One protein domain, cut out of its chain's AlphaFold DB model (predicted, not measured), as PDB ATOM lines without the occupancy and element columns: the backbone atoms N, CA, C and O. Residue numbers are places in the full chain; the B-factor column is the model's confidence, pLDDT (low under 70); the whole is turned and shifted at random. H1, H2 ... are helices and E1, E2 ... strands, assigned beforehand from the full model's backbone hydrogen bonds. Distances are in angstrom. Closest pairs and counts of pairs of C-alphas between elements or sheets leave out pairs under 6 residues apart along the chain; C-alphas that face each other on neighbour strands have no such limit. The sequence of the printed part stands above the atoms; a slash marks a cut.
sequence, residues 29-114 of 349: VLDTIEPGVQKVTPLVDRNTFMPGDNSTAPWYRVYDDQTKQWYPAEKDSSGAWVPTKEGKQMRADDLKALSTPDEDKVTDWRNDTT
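What this domain is: This is residues 29 to 114 of the 349 residues of the protein "DUF4115 domain-containing protein" of Desulfovibrio marinus (UniProt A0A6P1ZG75). A strongly twisted sheet of five strands, one after another in a meander, has the long helix H1 over one face, covering E3 and E4 and running along the strands. From the far end of H1 the chain folds back into the short helix H2, which is off the sheet, while the long link between E2 and E3 makes a loop whose residues 48 to 53 stick out. The printed part has 86 residues, with five named strands and then two named helices along the chain; the sheet's order is E1 E2 E3 E4 E5, all antiparallel, and the class is mixed, helices and strands. The whole is loose, with a radius of gyration of the C-alphas of 15.3 A and spans of 45 by 36 by 21 A.

How they stand to each other: The sheet holds E1, residues 29 to 34, E2, residues 37 to 42, E3, residues 59 to 64, E4, residues 69 to 75, and E5, residues 81 to 83, in a meander, each strand the antiparallel neighbour of the one before. E1 and E5 are its edge strands. The hairpin of E1 and E2 has N 31 and O 39 at 2.9 A. In the hairpin of E2 and E3, N 40 and O 59 are 2.8 A apart. In that of E3 and E4, N 62 and O 71 are 2.8 A apart. E4 and E5, a hairpin too, have N 74 and O 82 at 2.9 A. The pairing is staggered: E4 pairs with E3 over residues 69 to 73 and with E5 over residues 73 to 75. From edge to edge the strands' lines turn by 121 degrees. H1, residues 85 to 99, is on the sheet at a height of 9.7 A, over E3 and E4. It runs along the strands, at 25 degrees to E3 on the local plane. The closest C-alphas of E4 and H1 are those of Tyr 71 and Gly 87, 4.7 A apart. H2, residues 106 to 112, is not on the sheet. H1 and H2 are apart, but only just, with their closest C-alphas 8.2 A apart. Every O i to N i+4 pair is within hydrogen-bond range in H1, against 1 of 3 in H2, where 1 of 4 O i to N i+3 pairs is.

Where its parts are: E1 begins at C-alpha 29, (249.665, 428.860, 304.858). E3 is 16.7 A long, E4 18.6 A and H1 21.2 A. H1 begins at C-alpha 85, (245.628, 409.161, 292.873), and H2 ends at C-alpha 112, (236.785, 414.204, 310.540).

The domain as a whole: The C-alphas of Pro 51 and Glu 103, the two farthest apart, are 45.7 A apart. Residues 48 to 53 and 99 to 104 stand free. The printed part has no cut, and the link from E2 to E3, 16 residues, is long. Mean pLDDT of the printed part is 81.7; residues 45 to 55 and 103 to 114 are under 70.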
ATOM      1  N   VAL A  29     250.179 427.733 305.650       88.12
ATOM      2  CA  VAL A  29     249.665 428.860 304.858       88.12
ATOM      3  C   VAL A  29     248.837 428.303 303.710       88.12
ATOM      4  O   VAL A  29     249.280 427.387 303.013       88.12
ATOM      5  N   LEU A  30     247.648 428.869 303.511       92.62
ATOM      6  CA  LEU A  30     246.754 428.536 302.408       92.62
ATOM      7  C   LEU A  30     246.703 429.707 301.425       92.62
ATOM      8  O   LEU A  30     246.143 430.753 301.743       92.62
ATOM      9  N   ASP A  31     247.235 429.508 300.221       92.12
ATOM     10  CA  ASP A  31     247.192 430.499 299.144       92.12
ATOM     11  C   ASP A  31     246.234 430.028 298.045       92.12
ATOM     12  O   ASP A  31     246.403 428.944 297.485       92.12
ATOM     13  N   THR A  32     245.228 430.832 297.695       95.00
ATOM     14  CA  THR A  32     244.369 430.533 296.534       95.00
ATOM     15  C   THR A  32     245.083 430.981 295.265       95.00
ATOM     16  O   THR A  32     245.322 432.174 295.086       95.00
ATOM     17  N   ILE A  33     245.435 430.033 294.397       96.12
ATOM     18  CA  ILE A  33     246.226 430.308 293.184       96.12
ATOM     19  C   ILE A  33     245.364 430.404 291.924       96.12
ATOM     20  O   ILE A  33     245.675 431.174 291.021       96.12
ATOM     21  N   GLU A  34     244.271 429.647 291.877       94.25
ATOM     22  CA  GLU A  34     243.279 429.636 290.804       94.25
ATOM     23  C   GLU A  34     241.898 429.403 291.452       94.25
ATOM     24  O   GLU A  34     241.831 428.851 292.557       94.25
ATOM     25  N   PRO A  35     240.779 429.825 290.833       94.75
ATOM     26  CA  PRO A  35     239.450 429.517 291.352       94.75
ATOM     27  C   PRO A  35     239.278 428.009 291.575       94.75
ATOM     28  O   PRO A  35     239.431 427.219 290.648       94.75
ATOM     29  N   GLY A  36     238.985 427.616 292.816       94.12
ATOM     30  CA  GLY A  36     238.865 426.208 293.197       94.12
ATOM     31  C   GLY A  36     240.193 425.483 293.432       94.12
ATOM     32  O   GLY A  36     240.167 424.275 293.624       94.12
ATOM     33  N   VAL A  37     241.343 426.170 293.464       96.44
ATOM     34  CA  VAL A  37     242.656 425.557 293.727       96.44
ATOM     35  C   VAL A  37     243.415 426.320 294.810       96.44
ATOM     36  O   VAL A  37     243.605 427.536 294.730       96.44
ATOM     37  N   GLN A  38     243.908 425.590 295.808       96.50
ATOM     38  CA  GLN A  38     244.729 426.125 296.889       96.50
ATOM     39  C   GLN A  38     246.100 425.463 296.933       96.50
ATOM     40  O   GLN A  38     246.228 424.249 296.792       96.50
ATOM     41  N   LYS A  39     247.121 426.278 297.180       95.62
ATOM     42  CA  LYS A  39     248.461 425.858 297.564       95.62
ATOM     43  C   LYS A  39     248.545 425.827 299.087       95.62
ATOM     44  O   LYS A  39     248.186 426.799 299.747       95.62
ATOM     45  N   VAL A  40     249.045 424.726 299.625       92.38
ATOM     46  CA  VAL A  40     249.256 424.510 301.053       92.38
ATOM     47  C   VAL A  40     250.754 424.503 301.317       92.38
ATOM     48  O   VAL A  40     251.480 423.642 300.816       92.38
ATOM     49  N   THR A  41     251.225 425.482 302.084       91.12
ATOM     50  CA  THR A  41     252.643 425.628 302.434       91.12
ATOM     51  C   THR A  41     252.818 425.392 303.935       91.12
ATOM     52  O   THR A  41     252.298 426.186 304.719       91.12
ATOM     53  N   PRO A  42     253.527 424.341 304.377       85.69
ATOM     54  CA  PRO A  42     253.788 424.133 305.800       85.69
ATOM     55  C   PRO A  42     254.659 425.267 306.367       85.69
ATOM     56  O   PRO A  42     255.675 425.631 305.776       85.69
ATOM     57  N   LEU A  43     254.252 425.854 307.500       77.44
ATOM     58  CA  LEU A  43     254.967 426.952 308.174       77.44
ATOM     59  C   LEU A  43     256.126 426.471 309.046       77.44
ATOM     60  O   LEU A  43     257.029 427.249 309.352       77.44
ATOM     61  N   VAL A  44     256.093 425.212 309.472       73.25
ATOM     62  CA  VAL A  44     257.130 424.617 310.309       73.25
ATOM     63  C   VAL A  44     257.602 423.348 309.630       73.25
ATOM     64  O   VAL A  44     256.794 422.544 309.168       73.25
ATOM     65  N   ASP A  45     258.920 423.180 309.558       57.75
ATOM     66  CA  ASP A  45     259.506 421.929 309.112       57.75
ATOM     67  C   ASP A  45     259.058 420.827 310.078       57.75
ATOM     68  O   ASP A  45     259.413 420.843 311.266       57.75
ATOM     69  N   ARG A  46     258.273 419.876 309.553       53.00
ATOM     70  CA  ARG A  46     257.803 418.656 310.233       53.00
ATOM     71  C   ARG A  46     258.954 417.920 310.933       53.00
ATOM     72  O   ARG A  46     258.734 417.144 311.857       53.00
ATOM     73  N   ASN A  47     260.183 418.219 310.517       46.69
ATOM     74  CA  ASN A  47     261.390 417.493 310.814       46.69
ATOM     75  C   ASN A  47     262.524 418.352 311.401       46.69
ATOM     76  O   ASN A  47     263.700 418.040 311.217       46.69
ATOM     77  N   THR A  48     262.211 419.331 312.264       51.44
ATOM     78  CA  THR A  48     263.248 419.932 313.145       51.44
ATOM     79  C   THR A  48     263.969 418.867 314.019       51.44
ATOM     80  O   THR A  48     265.011 419.150 314.604       51.44
ATOM     81  N   PHE A  49     263.475 417.617 314.062       47.50
ATOM     82  CA  PHE A  49     264.125 416.470 314.710       47.50
ATOM     83  C   PHE A  49     264.628 415.334 313.788       47.50
ATOM     84  O   PHE A  49     265.235 414.400 314.307       47.50
ATOM     85  N   MET A  50     264.452 415.388 312.460       36.94
ATOM     86  CA  MET A  50     264.951 414.349 311.534       36.94
ATOM     87  C   MET A  50     265.373 414.980 310.190       36.94
ATOM     88  O   MET A  50     264.512 415.346 309.401       36.94
ATOM     89  N   PRO A  51     266.671 415.119 309.870       40.94
ATOM     90  CA  PRO A  51     267.104 415.625 308.567       40.94
ATOM     91  C   PRO A  51     266.754 414.575 307.502       40.94
ATOM     92  O   PRO A  51     267.368 413.513 307.455       40.94
ATOM     93  N   GLY A  52     265.696 414.847 306.740       49.50
ATOM     94  CA  GLY A  52     264.935 413.814 306.042       49.50
ATOM     95  C   GLY A  52     264.777 414.063 304.564       49.50
ATOM     96  O   GLY A  52     265.679 413.747 303.821       49.50
ATOM     97  N   ASP A  53     263.627 414.549 304.114       56.75
ATOM     98  CA  ASP A  53     263.211 414.320 302.733       56.75
ATOM     99  C   ASP A  53     261.896 415.063 302.465       56.75
ATOM    100  O   ASP A  53     260.852 414.702 302.992       56.75
ATOM    101  N   ASN A  54     261.948 416.127 301.653       56.56
ATOM    102  CA  ASN A  54     260.825 416.782 300.956       56.56
ATOM    103  C   ASN A  54     259.561 417.185 301.754       56.56
ATOM    104  O   ASN A  54     258.615 417.690 301.151       56.56
ATOM    105  N   SER A  55     259.533 417.050 303.081       60.66
ATOM    106  CA  SER A  55     258.344 417.297 303.910       60.66
ATOM    107  C   SER A  55     257.908 418.769 303.975       60.66
ATOM    108  O   SER A  55     256.852 419.068 304.528       60.66
ATOM    109  N   THR A  56     258.702 419.692 303.436       72.38
ATOM    110  CA  THR A  56     258.383 421.124 303.358       72.38
ATOM    111  C   THR A  56     257.939 421.564 301.968       72.38
ATOM    112  O   THR A  56     257.623 422.740 301.770       72.38
ATOM    113  N   ALA A  57     257.905 420.650 300.990       84.31
ATOM    114  CA  ALA A  57     257.430 420.985 299.661       84.31
ATOM    115  C   ALA A  57     255.948 421.391 299.738       84.31
ATOM    116  O   ALA A  57     255.141 420.662 300.324       84.31
ATOM    117  N   PRO A  58     255.569 422.548 299.165       89.25
ATOM    118  CA  PRO A  58     254.169 422.917 299.105       89.25
ATOM    119  C   PRO A  58     253.413 421.887 298.267       89.25
ATOM    120  O   PRO A  58     253.894 421.452 297.218       89.25
ATOM    121  N   TRP A  59     252.215 421.539 298.712       94.12
ATOM    122  CA  TRP A  59     251.296 420.678 297.979       94.12
ATOM    123  C   TRP A  59     250.049 421.470 297.587       94.12
ATOM    124  O   TRP A  59     249.853 422.603 298.026       94.12
ATOM    125  N   TYR A  60     249.226 420.909 296.708       96.31
ATOM    126  CA  TYR A  60     248.057 421.601 296.174       96.31
ATOM    127  C   TYR A  60     246.801 420.782 296.402       96.31
ATOM    128  O   TYR A  60     246.851 419.559 296.529       96.31
ATOM    129  N   ARG A  61     245.665 421.470 296.436       96.44
ATOM    130  CA  ARG A  61     244.350 420.855 296.539       96.44
ATOM    131  C   ARG A  61     243.337 421.558 295.653       96.44
ATOM    132  O   ARG A  61     243.397 422.776 295.498       96.44
ATOM    133  N   VAL A  62     242.412 420.787 295.098       97.44
ATOM    134  CA  VAL A  62     241.296 421.263 294.277       97.44
ATOM    135  C   VAL A  62     239.985 421.075 295.034       97.44
ATOM    136  O   VAL A  62     239.794 420.063 295.708       97.44
ATOM    137  N   TYR A  63     239.108 422.067 294.961       96.88
ATOM    138  CA  TYR A  63     237.774 422.021 295.540       96.88
ATOM    139  C   TYR A  63     236.820 421.297 294.594       96.88
ATOM    140  O   TYR A  63     236.784 421.603 293.401       96.88
ATOM    141  N   ASP A  64     236.034 420.363 295.119       96.06
ATOM    142  CA  ASP A  64     234.995 419.681 294.356       96.06
ATOM    143  C   ASP A  64     233.606 420.171 294.767       96.06
ATOM    144  O   ASP A  64     233.196 420.088 295.925       96.06
ATOM    145  N   ASP A  65     232.848 420.657 293.789       92.88
ATOM    146  CA  ASP A  65     231.520 421.206 294.033       92.88
ATOM    147  C   ASP A  65     230.451 420.157 294.354       92.88
ATOM    148  O   ASP A  65     229.413 420.528 294.909       92.88
ATOM    149  N   GLN A  66     230.659 418.885 294.003       94.31
ATOM    150  CA  GLN A  66     229.699 417.817 294.281       94.31
ATOM    151  C   GLN A  66     229.814 417.359 295.732       94.31
ATOM    152  O   GLN A  66     228.793 417.193 296.397       94.31
ATOM    153  N   THR A  67     231.039 417.192 296.233       93.75
ATOM    154  CA  THR A  67     231.276 416.744 297.614       93.75
ATOM    155  C   THR A  67     231.413 417.891 298.613       93.75
ATOM    156  O   THR A  67     231.289 417.666 299.813       93.75
ATOM    157  N   LYS A  68     231.636 419.124 298.132       93.12
ATOM    158  CA  LYS A  68     231.938 420.318 298.941       93.12
ATOM    159  C   LYS A  68     233.213 420.180 299.782       93.12
ATOM    160  O   LYS A  68     233.344 420.852 300.804       93.12
ATOM    161  N   GLN A  69     234.161 419.358 299.328       93.88
ATOM    162  CA  GLN A  69     235.434 419.072 299.998       93.88
ATOM    163  C   GLN A  69     236.643 419.494 299.149       93.88
ATOM    164  O   GLN A  69     236.528 419.777 297.954       93.88
ATOM    165  N   TRP A  70     237.822 419.529 299.776       95.12
ATOM    166  CA  TRP A  70     239.105 419.755 299.106       95.12
ATOM    167  C   TRP A  70     239.884 418.446 298.965       95.12
ATOM    168  O   TRP A  70     240.057 417.728 299.946       95.12
ATOM    169  N   TYR A  71     240.444 418.188 297.783       95.88
ATOM    170  CA  TYR A  71     241.230 416.982 297.506       95.88
ATOM    171  C   TYR A  71     242.649 417.315 297.063       95.88
ATOM    172  O   TYR A  71     242.808 418.248 296.275       95.88
ATOM    173  N   PRO A  72     243.671 416.549 297.488       95.81
ATOM    174  CA  PRO A  72     245.028 416.685 296.969       95.81
ATOM    175  C   PRO A  72     245.045 416.664 295.438       95.81
ATOM    176  O   PRO A  72     244.392 415.823 294.815       95.81
ATOM    177  N   ALA A  73     245.781 417.591 294.834       97.06
ATOM    178  CA  ALA A  73     245.798 417.823 293.397       97.06
ATOM    179  C   ALA A  73     247.216 418.053 292.866       97.06
ATOM    180  O   ALA A  73     248.100 418.543 293.566       97.06
ATOM    181  N   GLU A  74     247.408 417.730 291.592       97.00
ATOM    182  CA  GLU A  74     248.629 417.970 290.829       97.00
ATOM    183  C   GLU A  74     248.277 418.473 289.424       97.00
ATOM    184  O   GLU A  74     247.139 418.329 288.972       97.00
ATOM    185  N   LYS A  75     249.236 419.096 288.730       97.56
ATOM    186  CA  LYS A  75     249.053 419.443 287.316       97.56
ATOM    187  C   LYS A  75     249.319 418.217 286.451       97.56
ATOM    188  O   LYS A  75     250.372 417.596 286.578       97.56
ATOM    189  N   ASP A  76     248.388 417.890 285.560       97.12
ATOM    190  CA  ASP A  76     248.591 416.845 284.559       97.12
ATOM    191  C   ASP A  76     249.501 417.319 283.407       97.12
ATOM    192  O   ASP A  76     250.000 418.448 283.388       97.12
ATOM    193  N   SER A  77     249.710 416.463 282.400       96.75
ATOM    194  CA  SER A  77     250.526 416.798 281.225       96.75
ATOM    195  C   SER A  77     249.972 417.955 280.385       96.75
ATOM    196  O   SER A  77     250.700 418.506 279.563       96.75
ATOM    197  N   SER A  78     248.696 418.315 280.554       97.12
ATOM    198  CA  SER A  78     248.069 419.475 279.910       97.12
ATOM    199  C   SER A  78     248.194 420.760 280.738       97.12
ATOM    200  O   SER A  78     247.853 421.839 280.259       97.12
ATOM    201  N   GLY A  79     248.711 420.663 281.969       96.56
ATOM    202  CA  GLY A  79     248.799 421.767 282.918       96.56
ATOM    203  C   GLY A  79     247.507 422.022 283.699       96.56
ATOM    204  O   GLY A  79     247.455 423.002 284.449       96.56
ATOM    205  N   ALA A  80     246.491 421.167 283.546       96.88
ATOM    206  CA  ALA A  80     245.236 421.250 284.280       96.88
ATOM    207  C   ALA A  80     245.388 420.645 285.680       96.88
ATOM    208  O   ALA A  80     246.047 419.619 285.856       96.88
ATOM    209  N   TRP A  81     244.761 421.270 286.677       97.38
ATOM    210  CA  TRP A  81     244.700 420.726 288.030       97.38
ATOM    211  C   TRP A  81     243.758 419.529 288.071       97.38
ATOM    212  O   TRP A  81     242.557 419.659 287.837       97.38
ATOM    213  N   VAL A  82     244.306 418.363 288.395       97.69
ATOM    214  CA  VAL A  82     243.548 417.126 288.579       97.69
ATOM    215  C   VAL A  82     243.823 416.566 289.972       97.69
ATOM    216  O   VAL A  82     244.943 416.700 290.471       97.69
ATOM    217  N   PRO A  83     242.841 415.924 290.628       97.00
ATOM    218  CA  PRO A  83     243.110 415.248 291.888       97.00
ATOM    219  C   PRO A  83     244.195 414.176 291.700       97.00
ATOM    220  O   PRO A  83     244.190 413.456 290.690       97.00
ATOM    221  N   THR A  84     245.102 414.047 292.670       96.44
ATOM    222  CA  THR A  84     246.114 412.979 292.679       96.44
ATOM    223  C   THR A  84     245.430 411.611 292.772       96.44
ATOM    224  O   THR A  84     244.217 411.512 292.975       96.44
ATOM    225  N   LYS A  85     246.185 410.511 292.653       96.56
ATOM    226  CA  LYS A  85     245.628 409.161 292.873       96.56
ATOM    227  C   LYS A  85     244.896 409.052 294.221       96.56
ATOM    228  O   LYS A  85     243.808 408.486 294.274       96.56
ATOM    229  N   GLU A  86     245.477 409.624 295.272       92.88
ATOM    230  CA  GLU A  86     244.885 409.692 296.608       92.88
ATOM    231  C   GLU A  86     243.646 410.594 296.634       92.88
ATOM    232  O   GLU A  86     242.585 410.154 297.068       92.88
ATOM    233  N   GLY A  87     243.725 411.801 296.060       94.56
ATOM    234  CA  GLY A  87     242.575 412.705 295.972       94.56
ATOM    235  C   GLY A  87     241.387 412.109 295.207       94.56
ATOM    236  O   GLY A  87     240.239 412.310 295.595       94.56
ATOM    237  N   LYS A  88     241.636 411.312 294.158       96.94
ATOM    238  CA  LYS A  88     240.589 410.567 293.433       96.94
ATOM    239  C   LYS A  88     239.923 409.505 294.305       96.94
ATOM    240  O   LYS A  88     238.710 409.345 294.209       96.94
ATOM    241  N   GLN A  89     240.700 408.793 295.123       95.50
ATOM    242  CA  GLN A  89     240.175 407.781 296.037       95.50
ATOM    243  C   GLN A  89     239.311 408.432 297.122       95.50
ATOM    244  O   GLN A  89     238.151 408.063 297.258       95.50
ATOM    245  N   MET A  90     239.823 409.475 297.785       93.81
ATOM    246  CA  MET A  90     239.072 410.247 298.784       93.81
ATOM    247  C   MET A  90     237.750 410.776 298.214       93.81
ATOM    248  O   MET A  90     236.692 410.606 298.811       93.81
ATOM    249  N   ARG A  91     237.785 411.349 297.006       95.19
ATOM    250  CA  ARG A  91     236.584 411.826 296.311       95.19
ATOM    251  C   ARG A  91     235.587 410.706 296.022       95.19
ATOM    252  O   ARG A  91     234.383 410.923 296.123       95.19
ATOM    253  N   ALA A  92     236.060 409.530 295.613       95.50
ATOM    254  CA  ALA A  92     235.191 408.383 295.358       95.50
ATOM    255  C   ALA A  92     234.525 407.881 296.647       95.50
ATOM    256  O   ALA A  92     233.335 407.566 296.627       95.50
ATOM    257  N   ASP A  93     235.265 407.857 297.755       92.38
ATOM    258  CA  ASP A  93     234.754 407.461 299.067       92.38
ATOM    259  C   ASP A  93     233.710 408.461 299.585       92.38
ATOM    260  O   ASP A  93     232.626 408.050 300.004       92.38
ATOM    261  N   ASP A  94     233.961 409.764 299.441       91.38
ATOM    262  CA  ASP A  94     233.006 410.818 299.804       91.38
ATOM    263  C   ASP A  94     231.735 410.774 298.946       91.38
ATOM    264  O   ASP A  94     230.621 410.872 299.460       91.38
ATOM    265  N   LEU A  95     231.863 410.567 297.631       94.06
ATOM    266  CA  LEU A  95     230.702 410.393 296.751       94.06
ATOM    267  C   LEU A  95     229.895 409.144 297.112       94.06
ATOM    268  O   LEU A  95     228.664 409.166 297.054       94.06
ATOM    269  N   LYS A  96     230.570 408.058 297.504       93.19
ATOM    270  CA  LYS A  96     229.906 406.844 297.977       93.19
ATOM    271  C   LYS A  96     229.153 407.114 299.279       93.19
ATOM    272  O   LYS A  96     227.983 406.747 299.361       93.19
ATOM    273  N   ALA A  97     229.769 407.808 300.236       89.25
ATOM    274  CA  ALA A  97     229.125 408.211 301.485       89.25
ATOM    275  C   ALA A  97     227.886 409.091 301.242       89.25
ATOM    276  O   ALA A  97     226.845 408.870 301.853       89.25
ATOM    277  N   LEU A  98     227.952 410.017 300.280       88.81
ATOM    278  CA  LEU A  98     226.807 410.842 299.879       88.81
ATOM    279  C   LEU A  98     225.689 410.039 299.194       88.81
ATOM    280  O   LEU A  98     224.525 410.423 299.275       88.81
ATOM    281  N   SER A  99     226.022 408.935 298.515       90.25
ATOM    282  CA  SER A  99     225.037 408.075 297.839       90.25
ATOM    283  C   SER A  99     224.305 407.112 298.778       90.25
ATOM    284  O   SER A  99     223.190 406.688 298.477       90.25
ATOM    285  N   THR A 100     224.913 406.783 299.918       88.38
ATOM    286  CA  THR A 100     224.319 405.961 300.976       88.38
ATOM    287  C   THR A 100     224.363 406.749 302.281       88.38
ATOM    288  O   THR A 100     225.228 406.461 303.114       88.38
ATOM    289  N   PRO A 101     223.497 407.769 302.449       74.62
ATOM    290  CA  PRO A 101     223.454 408.547 303.674       74.62
ATOM    291  C   PRO A 101     223.031 407.620 304.814       74.62
ATOM    292  O   PRO A 101     221.862 407.295 304.984       74.62
ATOM    293  N   ASP A 102     224.021 407.138 305.550       76.69
ATOM    294  CA  ASP A 102     223.829 406.518 306.847       76.69
ATOM    295  C   ASP A 102     223.569 407.683 307.807       76.69
ATOM    296  O   ASP A 102     224.485 408.464 308.075       76.69
ATOM    297  N   GLU A 103     222.305 407.884 308.200       65.81
ATOM    298  CA  GLU A 103     221.853 409.066 308.955       65.81
ATOM    299  C   GLU A 103     222.700 409.309 310.216       65.81
ATOM    300  O   GLU A 103     222.954 410.461 310.565       65.81
ATOM    301  N   ASP A 104     223.256 408.244 310.802       61.97
ATOM    302  CA  ASP A 104     224.121 408.301 311.983       61.97
ATOM    303  C   ASP A 104     225.580 408.706 311.666       61.97
ATOM    304  O   ASP A 104     226.288 409.221 312.531       61.97
ATOM    305  N   LYS A 105     226.055 408.524 310.423       56.16
ATOM    306  CA  LYS A 105     227.437 408.857 310.004       56.16
ATOM    307  C   LYS A 105     227.576 410.194 309.291       56.16
ATOM    308  O   LYS A 105     228.691 410.704 309.170       56.16
ATOM    309  N   VAL A 106     226.477 410.787 308.822       55.31
ATOM    310  CA  VAL A 106     226.501 412.115 308.177       55.31
ATOM    311  C   VAL A 106     227.012 413.193 309.147       55.31
ATOM    312  O   VAL A 106     227.645 414.160 308.717       55.31
ATOM    313  N   THR A 107     226.790 413.019 310.452       51.38
ATOM    314  CA  THR A 107     227.306 413.899 311.511       51.38
ATOM    315  C   THR A 107     228.799 413.717 311.789       51.38
ATOM    316  O   THR A 107     229.489 414.724 311.945       51.38
ATOM    317  N   ASP A 108     229.323 412.488 311.771       50.62
ATOM    318  CA  ASP A 108     230.752 412.217 312.014       50.62
ATOM    319  C   ASP A 108     231.628 412.577 310.802       50.62
ATOM    320  O   ASP A 108     232.683 413.198 310.951       50.62
ATOM    321  N   TRP A 109     231.155 412.305 309.579       48.66
ATOM    322  CA  TRP A 109     231.878 412.637 308.341       48.66
ATOM    323  C   TRP A 109     232.139 414.145 308.177       48.66
ATOM    324  O   TRP A 109     233.144 414.553 307.598       48.66
ATOM    325  N   ARG A 110     231.266 415.005 308.721       51.78
ATOM    326  CA  ARG A 110     231.456 416.465 308.676       51.78
ATOM    327  C   ARG A 110     232.596 416.955 309.576       51.78
ATOM    328  O   ARG A 110     233.158 418.010 309.287       51.78
ATOM    329  N   ASN A 111     232.949 416.199 310.617       45.88
ATOM    330  CA  ASN A 111     233.943 416.603 311.611       45.88
ATOM    331  C   ASN A 111     235.351 416.055 311.319       45.88
ATOM    332  O   ASN A 111     236.322 416.759 311.584       45.88
ATOM    333  N   ASP A 112     235.477 414.862 310.726       47.44
ATOM    334  CA  ASP A 112     236.785 414.204 310.540       47.44
ATOM    335  C   ASP A 112     237.502 414.570 309.228       47.44
ATOM    336  O   ASP A 112     238.729 414.697 309.197       47.44
ATOM    337  N   THR A 113     236.775 414.802 308.130       45.16
ATOM    338  CA  THR A 113     237.397 415.050 306.810       45.16
ATOM    339  C   THR A 113     237.932 416.482 306.668       45.16
ATOM    340  O   THR A 113     238.738 416.783 305.788       45.16
ATOM    341  N   THR A 114     237.544 417.370 307.589       48.31
ATOM    342  CA  THR A 114     238.121 418.705 307.754       48.31
ATOM    343  C   THR A 114     239.043 418.738 308.969       48.31
ATOM    344  O   THR A 114     238.864 419.546 309.873       48.31
TER     345      THR A 114